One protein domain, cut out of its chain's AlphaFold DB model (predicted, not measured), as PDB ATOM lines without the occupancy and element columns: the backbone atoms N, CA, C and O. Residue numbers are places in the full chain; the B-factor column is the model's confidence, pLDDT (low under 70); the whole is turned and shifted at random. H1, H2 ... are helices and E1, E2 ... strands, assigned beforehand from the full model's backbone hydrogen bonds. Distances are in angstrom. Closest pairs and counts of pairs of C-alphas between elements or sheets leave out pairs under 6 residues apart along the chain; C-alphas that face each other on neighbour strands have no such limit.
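This is residues 14 to 109 of the 119 residues of an uncharacterized protein of Candidatus Curtissbacteria bacterium GW2011_GWA1_40_16 (UniProt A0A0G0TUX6). The chain winds in stacked turns, in which four parallel strands lie side by side as one twisted sheet and long links return from each strand to the next. E2 and E3 fold sharply within the stack; the link of residues 70 to 90 reaches far towards one end, and residues 104 to 109, of which 104 to 107 belong to H1, stick out at the other. The 96 printed residues, 41 of them in named elements, hold four named strands and one named helix, E1, E2, E3, E4 and H1 in that order along the chain; the sheet's order is E1, E2, E3, E4, and the class is mixed, helices and strands. The whole is only just compact, close to loose, with a radius of gyration of the C-alphas of 14.9 A, and a rod of 54 by 25 by 19 A.

E1, residues 14 to 16, is an edge strand parallel to E2, residues 31 to 40, with N 16 and O 34 2.8 A apart, within hydrogen-bond range. Residues 20 to 21 also pair, parallel, with residues 39 to 40. E2 bends by 127 degrees at residue 37. E3, residues 57 to 69, is parallel to E2, with N 33 and O 62 at 2.8 A, and bends by 132 degrees at residue 66. Its pairing is staggered: residues 61 to 69 pair with E2, residues 57 to 61 with E4, residues 91 to 95, the other edge strand, where N 59 and O 92 are 2.8 A apart. E1 and E4 are apart. H1, residues 98 to 107, is on the sheet but only grazes it with residues 98 to 103; its closest C-alphas to E2 are Tyr 99 and Val 32, 6.9 A. In H1, 4 of 6 O i to N i+4 pairs are within hydrogen-bond range.

E1 begins at C-alpha 14 (27.294, 113.631, 88.167). E2 spans 15.2 A, E3 13.5 A, E4 12.4 A and H1 14.7 A, which ends at C-alpha 107 (23.297, 105.237, 97.332).

The C-alphas of Gly 79 and Ser 109, the two farthest apart, are 53.7 A apart. The printed part has no cut. The links E1 to E2, E2 to E3 and E3 to E4 are long; E4 to H1 is tight. The pLDDT is under 70 in residues 44 to 55, 72 to 87 and 97 to 109.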
ATOM      1  N   PHE A  14      26.043 112.941  87.905       88.94
ATOM      2  CA  PHE A  14      27.294 113.631  88.167       88.94
ATOM      3  C   PHE A  14      27.283 114.126  89.606       88.94
ATOM      4  O   PHE A  14      26.454 114.958  89.965       88.94
ATOM      5  N   VAL A  15      28.209 113.624  90.421       90.56
ATOM      6  CA  VAL A  15      28.459 114.145  91.769       90.56
ATOM      7  C   VAL A  15      29.791 114.876  91.740       90.56
ATOM      8  O   VAL A  15      30.843 114.262  91.573       90.56
ATOM      9  N   VAL A  16      29.747 116.199  91.855       93.62
ATOM     10  CA  VAL A  16      30.901 117.081  91.661       93.62
ATOM     11  C   VAL A  16      31.073 117.945  92.901       93.62
ATOM     12  O   VAL A  16      30.167 118.678  93.275       93.62
ATOM     13  N   ARG A  17      32.240 117.883  93.556       96.12
ATOM     14  CA  ARG A  17      32.525 118.724  94.736       96.12
ATOM     15  C   ARG A  17      32.630 120.211  94.382       96.12
ATOM     16  O   ARG A  17      32.231 121.045  95.185       96.12
ATOM     17  N   GLY A  18      33.238 120.518  93.237       96.00
ATOM     18  CA  GLY A  18      33.452 121.883  92.755       96.00
ATOM     19  C   GLY A  18      32.296 122.392  91.900       96.00
ATOM     20  O   GLY A  18      31.148 122.001  92.099       96.00
ATOM     21  N   ASP A  19      32.629 123.245  90.938       95.69
ATOM     22  CA  ASP A  19      31.667 123.836  90.014       95.69
ATOM     23  C   ASP A  19      31.381 122.915  88.821       95.69
ATOM     24  O   ASP A  19      32.236 122.139  88.381       95.69
ATOM     25  N   VAL A  20      30.184 123.054  88.258       94.62
ATOM     26  CA  VAL A  20      29.810 122.497  86.955       94.62
ATOM     27  C   VAL A  20      29.523 123.655  86.014       94.62
ATOM     28  O   VAL A  20      28.764 124.555  86.361       94.62
ATOM     29  N   VAL A  21      30.116 123.615  84.821       93.06
ATOM     30  CA  VAL A  21      29.884 124.604  83.763       93.06
ATOM     31  C   VAL A  21      29.349 123.893  82.528       93.06
ATOM     32  O   VAL A  21      30.063 123.110  81.895       93.06
ATOM     33  N   VAL A  22      28.096 124.167  82.179       90.50
ATOM     34  CA  VAL A  22      27.494 123.770  80.906       90.50
ATOM     35  C   VAL A  22      27.754 124.886  79.903       90.50
ATOM     36  O   VAL A  22      27.309 126.012  80.092       90.50
ATOM     37  N   LYS A  23      28.491 124.581  78.834       86.31
ATOM     38  CA  LYS A  23      28.876 125.587  77.837       86.31
ATOM     39  C   LYS A  23      27.666 126.202  77.139       86.31
ATOM     40  O   LYS A  23      26.655 125.528  76.922       86.31
ATOM     41  N   THR A  24      27.810 127.449  76.707       82.00
ATOM     42  CA  THR A  24      26.737 128.256  76.100       82.00
ATOM     43  C   THR A  24      26.133 127.609  74.844       82.00
ATOM     44  O   THR A  24      24.951 127.765  74.556       82.00
ATOM     45  N   ASN A  25      26.917 126.824  74.098       81.56
ATOM     46  CA  ASN A  25      26.464 126.130  72.887       81.56
ATOM     47  C   ASN A  25      25.767 124.779  73.144       81.56
ATOM     48  O   ASN A  25      25.339 124.127  72.192       81.56
ATOM     49  N   VAL A  26      25.670 124.332  74.397       85.81
ATOM     50  CA  VAL A  26      24.962 123.101  74.768       85.81
ATOM     51  C   VAL A  26      23.489 123.425  74.984       85.81
ATOM     52  O   VAL A  26      23.162 124.225  75.854       85.81
ATOM     53  N   THR A  27      22.601 122.791  74.220       86.81
ATOM     54  CA  THR A  27      21.143 123.000  74.309       86.81
ATOM     55  C   THR A  27      20.416 121.892  75.070       86.81
ATOM     56  O   THR A  27      19.257 122.051  75.447       86.81
ATOM     57  N   GLN A  28      21.091 120.771  75.340       88.69
ATOM     58  CA  GLN A  28      20.537 119.653  76.097       88.69
ATOM     59  C   GLN A  28      21.603 118.994  76.973       88.69
ATOM     60  O   GLN A  28      22.700 118.695  76.500       88.69
ATOM     61  N   ALA A  29      21.270 118.753  78.241       89.56
ATOM     62  CA  ALA A  29      22.162 118.129  79.214       89.56
ATOM     63  C   ALA A  29      21.379 117.193  80.151       89.56
ATOM     64  O   ALA A  29      21.098 117.525  81.300       89.56
ATOM     65  N   ASP A  30      21.017 116.008  79.662       89.19
ATOM     66  CA  ASP A  30      20.196 115.050  80.410       89.19
ATOM     67  C   ASP A  30      20.977 114.369  81.543       89.19
ATOM     68  O   ASP A  30      22.113 113.933  81.354       89.19
ATOM     69  N   GLY A  31      20.351 114.236  82.714       87.56
ATOM     70  CA  GLY A  31      20.952 113.583  83.877       87.56
ATOM     71  C   GLY A  31      20.619 114.253  85.207       87.56
ATOM     72  O   GLY A  31      19.877 115.235  85.276       87.56
ATOM     73  N   VAL A  32      21.172 113.697  86.285       89.69
ATOM     74  CA  VAL A  32      21.101 114.301  87.622       89.69
ATOM     75  C   VAL A  32      22.460 114.882  87.988       89.69
ATOM     76  O   VAL A  32      23.468 114.180  87.960       89.69
ATOM     77  N   TYR A  33      22.486 116.153  88.362       92.06
ATOM     78  CA  TYR A  33      23.691 116.875  88.754       92.06
ATOM     79  C   TYR A  33      23.604 117.196  90.242       92.06
ATOM     80  O   TYR A  33      22.663 117.853  90.678       92.06
ATOM     81  N   ILE A  34      24.572 116.723  91.022       92.38
ATOM     82  CA  ILE A  34      24.742 117.029  92.444       92.38
ATOM     83  C   ILE A  34      26.068 117.774  92.575       92.38
ATOM     84  O   ILE A  34      27.138 117.194  92.393       92.38
ATOM     85  N   VAL A  35      25.994 119.070  92.853       95.88
ATOM     86  CA  VAL A  35      27.106 120.012  92.735       95.88
ATOM     87  C   VAL A  35      27.350 120.682  94.085       95.88
ATOM     88  O   VAL A  35      26.495 121.388  94.613       95.88
ATOM     89  N   GLY A  36      28.526 120.450  94.664       95.81
ATOM     90  CA  GLY A  36      28.942 121.069  95.923       95.81
ATOM     91  C   GLY A  36      29.303 122.549  95.778       95.81
ATOM     92  O   GLY A  36      29.225 123.284  96.758       95.81
ATOM     93  N   GLY A  37      29.679 122.980  94.571       96.62
ATOM     94  CA  GLY A  37      29.924 124.375  94.219       96.62
ATOM     95  C   GLY A  37      28.771 125.005  93.436       96.62
ATOM     96  O   GLY A  37      27.591 124.810  93.739       96.62
ATOM     97  N   THR A  38      29.132 125.773  92.413       95.62
ATOM     98  CA  THR A  38      28.204 126.518  91.560       95.62
ATOM     99  C   THR A  38      27.856 125.721  90.310       95.62
ATOM    100  O   THR A  38      28.747 125.235  89.610       95.62
ATOM    101  N   PHE A  39      26.570 125.631  89.983       94.88
ATOM    102  CA  PHE A  39      26.126 125.221  88.654       94.88
ATOM    103  C   PHE A  39      25.979 126.456  87.762       94.88
ATOM    104  O   PHE A  39      25.222 127.373  88.092       94.88
ATOM    105  N   LYS A  40      26.712 126.468  86.646       92.38
ATOM    106  CA  LYS A  40      26.691 127.522  85.630       92.38
ATOM    107  C   LYS A  40      26.240 126.956  84.300       92.38
ATOM    108  O   LYS A  40      26.669 125.870  83.911       92.38
ATOM    109  N   ASP A  41      25.449 127.720  83.576       88.75
ATOM    110  CA  ASP A  41      25.020 127.409  82.216       88.75
ATOM    111  C   ASP A  41      25.753 128.270  81.171       88.75
ATOM    112  O   ASP A  41      25.345 128.309  80.019       88.75
ATOM    113  N   TYR A  42      26.840 128.955  81.515       84.06
ATOM    114  CA  TYR A  42      27.599 129.755  80.557       84.06
ATOM    115  C   TYR A  42      29.103 129.683  80.839       84.06
ATOM    116  O   TYR A  42      29.533 129.492  81.979       84.06
ATOM    117  N   ASP A  43      29.910 129.812  79.786       79.19
ATOM    118  CA  ASP A  43      31.373 129.697  79.830       79.19
ATOM    119  C   ASP A  43      32.127 130.988  79.461       79.19
ATOM    120  O   ASP A  43      33.340 131.045  79.663       79.19
ATOM    121  N   ASP A  44      31.430 132.033  79.000       66.25
ATOM    122  CA  ASP A  44      32.005 133.355  78.719       66.25
ATOM    123  C   ASP A  44      31.406 134.438  79.634       66.25
ATOM    124  O   ASP A  44      30.203 134.502  79.869       66.25
ATOM    125  N   THR A  45      32.267 135.306  80.161       58.44
ATOM    126  CA  THR A  45      31.884 136.442  81.013       58.44
ATOM    127  C   THR A  45      31.418 137.657  80.208       58.44
ATOM    128  O   THR A  45      30.835 138.579  80.788       58.44
ATOM    129  N   GLN A  46      31.622 137.674  78.885       53.06
ATOM    130  CA  GLN A  46      31.140 138.738  78.003       53.06
ATOM    131  C   GLN A  46      29.650 138.579  77.687       53.06
ATOM    132  O   GLN A  46      29.245 138.170  76.605       53.06
ATOM    133  N   GLY A  47      28.828 138.950  78.668       54.28
ATOM    134  CA  GLY A  47      27.374 138.931  78.574       54.28
ATOM    135  C   GLY A  47      26.815 137.578  78.990       54.28
ATOM    136  O   GLY A  47      26.922 136.599  78.264       54.28
ATOM    137  N   LYS A  48      26.169 137.540  80.161       56.94
ATOM    138  CA  LYS A  48      25.400 136.391  80.671       56.94
ATOM    139  C   LYS A  48      24.139 136.144  79.834       56.94
ATOM    140  O   LYS A  48      23.026 136.199  80.349       56.94
ATOM    141  N   SER A  49      24.296 135.948  78.535       58.69
ATOM    142  CA  SER A  49      23.203 135.751  77.602       58.69
ATOM    143  C   SER A  49      23.517 134.529  76.758       58.69
ATOM    144  O   SER A  49      24.298 134.584  75.809       58.69
ATOM    145  N   ARG A  50      22.858 133.412  77.077       63.12
ATOM    146  CA  ARG A  50      22.505 132.445  76.043       63.12
ATOM    147  C   ARG A  50      21.575 133.193  75.100       63.12
ATOM    148  O   ARG A  50      20.420 133.444  75.434       63.12
ATOM    149  N   GLY A  51      22.137 133.677  73.993       51.25
ATOM    150  CA  GLY A  51      21.420 134.473  73.006       51.25
ATOM    151  C   GLY A  51      20.111 133.800  72.589       51.25
ATOM    152  O   GLY A  51      19.904 132.610  72.802       51.25
ATOM    153  N   THR A  52      19.206 134.573  72.004       52.56
ATOM    154  CA  THR A  52      17.936 134.130  71.401       52.56
ATOM    155  C   THR A  52      17.957 132.696  70.854       52.56
ATOM    156  O   THR A  52      18.947 132.318  70.229       52.56
ATOM    157  N   SER A  53      16.858 131.942  71.031       45.38
ATOM    158  CA  SER A  53      16.597 130.628  70.401       45.38
ATOM    159  C   SER A  53      17.442 130.408  69.130       45.38
ATOM    160  O   SER A  53      17.328 131.205  68.193       45.38
ATOM    161  N   PRO A  54      18.334 129.398  69.105       54.81
ATOM    162  CA  PRO A  54      18.148 128.081  69.721       54.81
ATOM    163  C   PRO A  54      18.880 127.827  71.054       54.81
ATOM    164  O   PRO A  54      18.865 126.691  71.518       54.81
ATOM    165  N   TYR A  55      19.524 128.813  71.688       64.81
ATOM    166  CA  TYR A  55      20.490 128.549  72.779       64.81
ATOM    167  C   TYR A  55      19.894 128.227  74.165       64.81
ATOM    168  O   TYR A  55      20.613 128.236  75.165       64.81
ATOM    169  N   LYS A  56      18.604 127.878  74.224       77.31
ATOM    170  CA  LYS A  56      17.941 127.370  75.432       77.31
ATOM    171  C   LYS A  56      18.610 126.079  75.903       77.31
ATOM    172  O   LYS A  56      18.756 125.144  75.113       77.31
ATOM    173  N   LEU A  57      18.939 125.991  77.188       85.19
ATOM    174  CA  LEU A  57      19.379 124.747  77.810       85.19
ATOM    175  C   LEU A  57      18.169 123.967  78.328       85.19
ATOM    176  O   LEU A  57      17.378 124.467  79.122       85.19
ATOM    177  N   THR A  58      18.026 122.717  77.900       88.50
ATOM    178  CA  THR A  58      17.052 121.777  78.464       88.50
ATOM    179  C   THR A  58      17.768 120.690  79.252       88.50
ATOM    180  O   THR A  58      18.637 119.993  78.733       88.50
ATOM    181  N   ILE A  59      17.381 120.509  80.509       90.12
ATOM    182  CA  ILE A  59      17.887 119.450  81.379       90.12
ATOM    183  C   ILE A  59      16.736 118.492  81.648       90.12
ATOM    184  O   ILE A  59      15.837 118.800  82.431       90.12
ATOM    185  N   ASN A  60      16.755 117.316  81.022       88.81
ATOM    186  CA  ASN A  60      15.867 116.233  81.430       88.81
ATOM    187  C   ASN A  60      16.499 115.515  82.620       88.81
ATOM    188  O   ASN A  60      17.378 114.667  82.452       88.81
ATOM    189  N   GLY A  61      16.058 115.858  83.828       88.94
ATOM    190  CA  GLY A  61      16.572 115.273  85.058       88.94
ATOM    191  C   GLY A  61      16.457 116.201  86.251       88.94
ATOM    192  O   GLY A  61      15.356 116.631  86.563       88.94
ATOM    193  N   ALA A  62      17.545 116.444  86.975       89.38
ATOM    194  CA  ALA A  62      17.515 117.315  88.150       89.38
ATOM    195  C   ALA A  62      18.877 117.963  88.398       89.38
ATOM    196  O   ALA A  62      19.911 117.351  88.142       89.38
ATOM    197  N   VAL A  63      18.875 119.177  88.947       91.88
ATOM    198  CA  VAL A  63      20.092 119.870  89.379       91.88
ATOM    199  C   VAL A  63      19.946 120.237  90.848       91.88
ATOM    200  O   VAL A  63      19.024 120.953  91.231       91.88
ATOM    201  N   TYR A  64      20.869 119.747  91.662       92.19
ATOM    202  CA  TYR A  64      21.042 120.096  93.063       92.19
ATOM    203  C   TYR A  64      22.409 120.753  93.191       92.19
ATOM    204  O   TYR A  64      23.422 120.082  93.013       92.19
ATOM    205  N   ALA A  65      22.451 122.053  93.464       94.62
ATOM    206  CA  ALA A  65      23.698 122.801  93.574       94.62
ATOM    207  C   ALA A  65      23.715 123.649  94.848       94.62
ATOM    208  O   ALA A  65      22.657 124.059  95.329       94.62
ATOM    209  N   HIS A  66      24.906 123.932  95.381       94.88
ATOM    210  CA  HIS A  66      25.049 124.894  96.476       94.88
ATOM    211  C   HIS A  66      24.681 126.313  96.023       94.88
ATOM    212  O   HIS A  66      24.008 127.040  96.750       94.88
ATOM    213  N   ALA A  67      25.092 126.682  94.808       94.81
ATOM    214  CA  ALA A  67      24.752 127.948  94.177       94.81
ATOM    215  C   ALA A  67      24.410 127.759  92.694       94.81
ATOM    216  O   ALA A  67      24.903 126.841  92.035       94.81
ATOM    217  N   PHE A  68      23.595 128.670  92.169       90.06
ATOM    218  CA  PHE A  68      23.260 128.763  90.753       90.06
ATOM    219  C   PHE A  68      23.743 130.106  90.218       90.06
ATOM    220  O   PHE A  68      23.475 131.147  90.815       90.06
ATOM    221  N   ASP A  69      24.441 130.078  89.091       89.19
ATOM    222  CA  ASP A  69      24.822 131.268  88.336       89.19
ATOM    223  C   ASP A  69      24.394 131.036  86.893       89.19
ATOM    224  O   ASP A  69      25.129 130.456  86.095       89.19
ATOM    225  N   LEU A  70      23.140 131.398  86.629       85.25
ATOM    226  CA  LEU A  70      22.453 131.112  85.380       85.25
ATOM    227  C   LEU A  70      22.410 132.349  84.487       85.25
ATOM    228  O   LEU A  70      22.323 133.485  84.969       85.25
ATOM    229  N   SER A  71      22.460 132.126  83.181       77.56
ATOM    230  CA  SER A  71      22.280 133.164  82.188       77.56
ATOM    231  C   SER A  71      20.819 133.615  82.171       77.56
ATOM    232  O   SER A  71      19.878 132.832  82.292       77.56
ATOM    233  N   ALA A  72      20.613 134.923  82.067       65.00
ATOM    234  CA  ALA A  72      19.284 135.514  82.110       65.00
ATOM    235  C   ALA A  72      18.973 136.171  80.768       65.00
ATOM    236  O   ALA A  72      19.834 136.820  80.167       65.00
ATOM    237  N   PHE A  73      17.717 136.082  80.332       62.03
ATOM    238  CA  PHE A  73      17.206 137.055  79.378       62.03
ATOM    239  C   PHE A  73      17.112 138.409  80.083       62.03
ATOM    240  O   PHE A  73      16.294 138.608  80.980       62.03
ATOM    241  N   LEU A  74      17.969 139.347  79.685       54.38
ATOM    242  CA  LEU A  74      17.771 140.758  79.988       54.38
ATOM    243  C   LEU A  74      16.734 141.276  78.987       54.38
ATOM    244  O   LEU A  74      16.970 141.241  77.779       54.38
ATOM    245  N   SER A  75      15.584 141.729  79.490       48.50
ATOM    246  CA  SER A  75      14.442 142.256  78.722       48.50
ATOM    247  C   SER A  75      14.823 143.258  77.628       48.50
ATOM    248  O   SER A  75      14.139 143.360  76.615       48.50
ATOM    249  N   ASP A  76      15.934 143.967  77.811       50.22
ATOM    250  CA  ASP A  76      16.359 145.080  76.964       50.22
ATOM    251  C   ASP A  76      17.065 144.629  75.669       50.22
ATOM    252  O   ASP A  76      17.291 145.439  74.771       50.22
ATOM    253  N   LEU A  77      17.409 143.339  75.547       53.19
ATOM    254  CA  LEU A  77      18.082 142.761  74.371       53.19
ATOM    255  C   LEU A  77      17.120 142.246  73.299       53.19
ATOM    256  O   LEU A  77      17.523 142.043  72.154       53.19
ATOM    257  N   CYS A  78      15.852 142.051  73.644       54.94
ATOM    258  CA  CYS A  78      14.853 141.570  72.708       54.94
ATOM    259  C   CYS A  78      13.824 142.666  72.499       54.94
ATOM    260  O   CYS A  78      12.954 142.872  73.344       54.94
ATOM    261  N   GLY A  79      13.907 143.365  71.366       53.94
ATOM    262  CA  GLY A  79      12.828 144.250  70.938       53.94
ATOM    263  C   GLY A  79      11.498 143.504  71.066       53.94
ATOM    264  O   GLY A  79      11.336 142.425  70.493       53.94
ATOM    265  N   ALA A  80      10.605 144.016  71.913       55.50
ATOM    266  CA  ALA A  80       9.347 143.368  72.268       55.50
ATOM    267  C   ALA A  80       8.577 142.870  71.023       55.50
ATOM    268  O   ALA A  80       8.636 143.531  69.981       55.50
ATOM    269  N   PRO A  81       7.833 141.745  71.107       51.41
ATOM    270  CA  PRO A  81       7.379 141.049  72.319       51.41
ATOM    271  C   PRO A  81       8.025 139.659  72.543       51.41
ATOM    272  O   PRO A  81       7.400 138.778  73.120       51.41
ATOM    273  N   ALA A  82       9.257 139.424  72.074       55.19
ATOM    274  CA  ALA A  82       9.811 138.065  71.949       55.19
ATOM    275  C   ALA A  82      10.585 137.497  73.164       55.19
ATOM    276  O   ALA A  82      11.061 136.367  73.076       55.19
ATOM    277  N   CYS A  83      10.721 138.225  74.281       60.44
ATOM    278  CA  CYS A  83      11.430 137.734  75.475       60.44
ATOM    279  C   CYS A  83      10.536 137.767  76.708       60.44
ATOM    280  O   CYS A  83      10.514 138.722  77.478       60.44
ATOM    281  N   ASP A  84       9.789 136.681  76.841       62.72
ATOM    282  CA  ASP A  84       8.983 136.338  77.999       62.72
ATOM    283  C   ASP A  84       9.582 135.067  78.612       62.72
ATOM    284  O   ASP A  84       9.594 134.026  77.956       62.72
ATOM    285  N   ASN A  85      10.094 135.150  79.842       64.44
ATOM    286  CA  ASN A  85      10.655 133.996  80.552       64.44
ATOM    287  C   ASN A  85       9.595 132.930  80.866       64.44
ATOM    288  O   ASN A  85       9.955 131.763  81.025       64.44
ATOM    289  N   ASP A  86       8.312 133.297  80.908       66.00
ATOM    290  CA  ASP A  86       7.220 132.349  81.134       66.00
ATOM    291  C   ASP A  86       6.969 131.487  79.888       66.00
ATOM    292  O   ASP A  86       6.614 130.312  79.993       66.00
ATOM    293  N   GLN A  87       7.202 132.040  78.693       68.44
ATOM    294  CA  GLN A  87       7.020 131.335  77.418       68.44
ATOM    295  C   GLN A  87       8.328 130.752  76.866       68.44
ATOM    296  O   GLN A  87       8.323 129.700  76.225       68.44
ATOM    297  N   ASN A  88       9.454 131.421  77.113       70.44
ATOM    298  CA  ASN A  88      10.759 131.142  76.521       70.44
ATOM    299  C   ASN A  88      11.881 131.261  77.570       70.44
ATOM    300  O   ASN A  88      12.729 132.145  77.458       70.44
ATOM    301  N   PRO A  89      11.926 130.383  78.588       75.31
ATOM    302  CA  PRO A  89      12.985 130.423  79.590       75.31
ATOM    303  C   PRO A  89      14.341 130.040  78.985       75.31
ATOM    304  O   PRO A  89      14.412 129.164  78.113       75.31
ATOM    305  N   THR A  90      15.416 130.656  79.487       77.00
ATOM    306  CA  THR A  90      16.804 130.355  79.093       77.00
ATOM    307  C   THR A  90      17.206 128.933  79.471       77.00
ATOM    308  O   THR A  90      17.849 128.229  78.691       77.00
ATOM    309  N   ASP A  91      16.737 128.500  80.638       82.94
ATOM    310  CA  ASP A  91      16.948 127.176  81.198       82.94
ATOM    311  C   ASP A  91      15.601 126.508  81.468       82.94
ATOM    312  O   ASP A  91      14.722 127.063  82.130       82.94
ATOM    313  N   LEU A  92      15.433 125.283  80.982       86.25
ATOM    314  CA  LEU A  92      14.286 124.439  81.286       86.25
ATOM    315  C   LEU A  92      14.760 123.146  81.940       86.25
ATOM    316  O   LEU A  92      15.278 122.251  81.273       86.25
ATOM    317  N   VAL A  93      14.514 123.019  83.241       88.75
ATOM    318  CA  VAL A  93      14.740 121.771  83.975       88.75
ATOM    319  C   VAL A  93      13.441 120.973  84.004       88.75
ATOM    320  O   VAL A  93      12.510 121.288  84.744       88.75
ATOM    321  N   VAL A  94      13.368 119.921  83.188       88.94
ATOM    322  CA  VAL A  94      12.245 118.981  83.178       88.94
ATOM    323  C   VAL A  94      12.533 117.899  84.205       88.94
ATOM    324  O   VAL A  94      13.313 116.976  83.949       88.94
ATOM    325  N   PHE A  95      11.906 118.016  85.376       86.00
ATOM    326  CA  PHE A  95      12.115 117.063  86.458       86.00
ATOM    327  C   PHE A  95      11.707 115.645  86.046       86.00
ATOM    328  O   PHE A  95      10.548 115.379  85.726       86.00
ATOM    329  N   GLN A  96      12.664 114.716  86.072       79.50
ATOM    330  CA  GLN A  96      12.435 113.310  85.737       79.50
ATOM    331  C   GLN A  96      12.790 112.411  86.935       79.50
ATOM    332  O   GLN A  96      13.937 111.978  87.066       79.50
ATOM    333  N   PRO A  97      11.812 112.069  87.804       67.38
ATOM    334  CA  PRO A  97      12.064 111.346  89.056       67.38
ATOM    335  C   PRO A  97      12.603 109.927  88.850       67.38
ATOM    336  O   PRO A  97      13.227 109.374  89.753       67.38
ATOM    337  N   LYS A  98      12.422 109.349  87.651       67.44
ATOM    338  CA  LYS A  98      12.981 108.041  87.269       67.44
ATOM    339  C   LYS A  98      14.490 107.935  87.542       67.44
ATOM    340  O   LYS A  98      14.970 106.855  87.868       67.44
ATOM    341  N   TYR A  99      15.218 109.053  87.492       63.41
ATOM    342  CA  TYR A  99      16.653 109.082  87.768       63.41
ATOM    343  C   TYR A  99      16.998 109.023  89.266       63.41
ATOM    344  O   TYR A  99      18.018 108.445  89.631       63.41
ATOM    345  N   LEU A 100      16.136 109.540  90.149       64.44
ATOM    346  CA  LEU A 100      16.301 109.406  91.605       64.44
ATOM    347  C   LEU A 100      15.952 107.994  92.089       64.44
ATOM    348  O   LEU A 100      16.591 107.469  92.999       64.44
ATOM    349  N   VAL A 101      14.969 107.352  91.452       63.81
ATOM    350  CA  VAL A 101      14.608 105.956  91.751       63.81
ATOM    351  C   VAL A 101      15.771 105.019  91.419       63.81
ATOM    352  O   VAL A 101      16.105 104.166  92.239       63.81
ATOM    353  N   ALA A 102      16.452 105.221  90.284       62.22
ATOM    354  CA  ALA A 102      17.661 104.469  89.940       62.22
ATOM    355  C   ALA A 102      18.800 104.677  90.964       62.22
ATOM    356  O   ALA A 102      19.495 103.728  91.322       62.22
ATOM    357  N   LEU A 103      18.949 105.895  91.501       63.00
ATOM    358  CA  LEU A 103      19.948 106.213  92.528       63.00
ATOM    359  C   LEU A 103      19.687 105.544  93.880       63.00
ATOM    360  O   LEU A 103      20.647 105.230  94.584       63.00
ATOM    361  N   SER A 104      18.428 105.297  94.250       62.91
ATOM    362  CA  SER A 104      18.097 104.649  95.530       62.91
ATOM    363  C   SER A 104      18.792 103.291  95.700       62.91
ATOM    364  O   SER A 104      19.209 102.942  96.803       62.91
ATOM    365  N   GLN A 105      19.016 102.569  94.596       59.75
ATOM    366  CA  GLN A 105      19.719 101.288  94.589       59.75
ATOM    367  C   GLN A 105      21.243 101.430  94.701       59.75
ATOM    368  O   GLN A 105      21.891 100.492  95.150       59.75
ATOM    369  N   MET A 106      21.821 102.577  94.325       60.53
ATOM    370  CA  MET A 106      23.275 102.812  94.322       60.53
ATOM    371  C   MET A 106      23.776 103.558  95.563       60.53
ATOM    372  O   MET A 106      24.908 103.350  95.981       60.53
ATOM    373  N   ILE A 107      22.952 104.433  96.146       61.84
ATOM    374  CA  ILE A 107      23.297 105.237  97.332       61.84
ATOM    375  C   ILE A 107      22.778 104.564  98.620       61.84
ATOM    376  O   ILE A 107      23.300 104.809  99.704       61.84
ATOM    377  N   GLY A 108      21.758 103.701  98.510       52.72
ATOM    378  CA  GLY A 108      21.164 102.958  99.630       52.72
ATOM    379  C   GLY A 108      21.688 101.530  99.825       52.72
ATOM    380  O   GLY A 108      21.279 100.868 100.777       52.72
ATOM    381  N   SER A 109      22.571 101.037  98.952       56.56
ATOM    382  CA  SER A 109      23.256  99.752  99.129       56.56
ATOM    383  C   SER A 109      24.712  99.996  99.553       56.56
ATOM    384  O   SER A 109      25.309 100.981  99.115       56.56
TER     385      SER A 109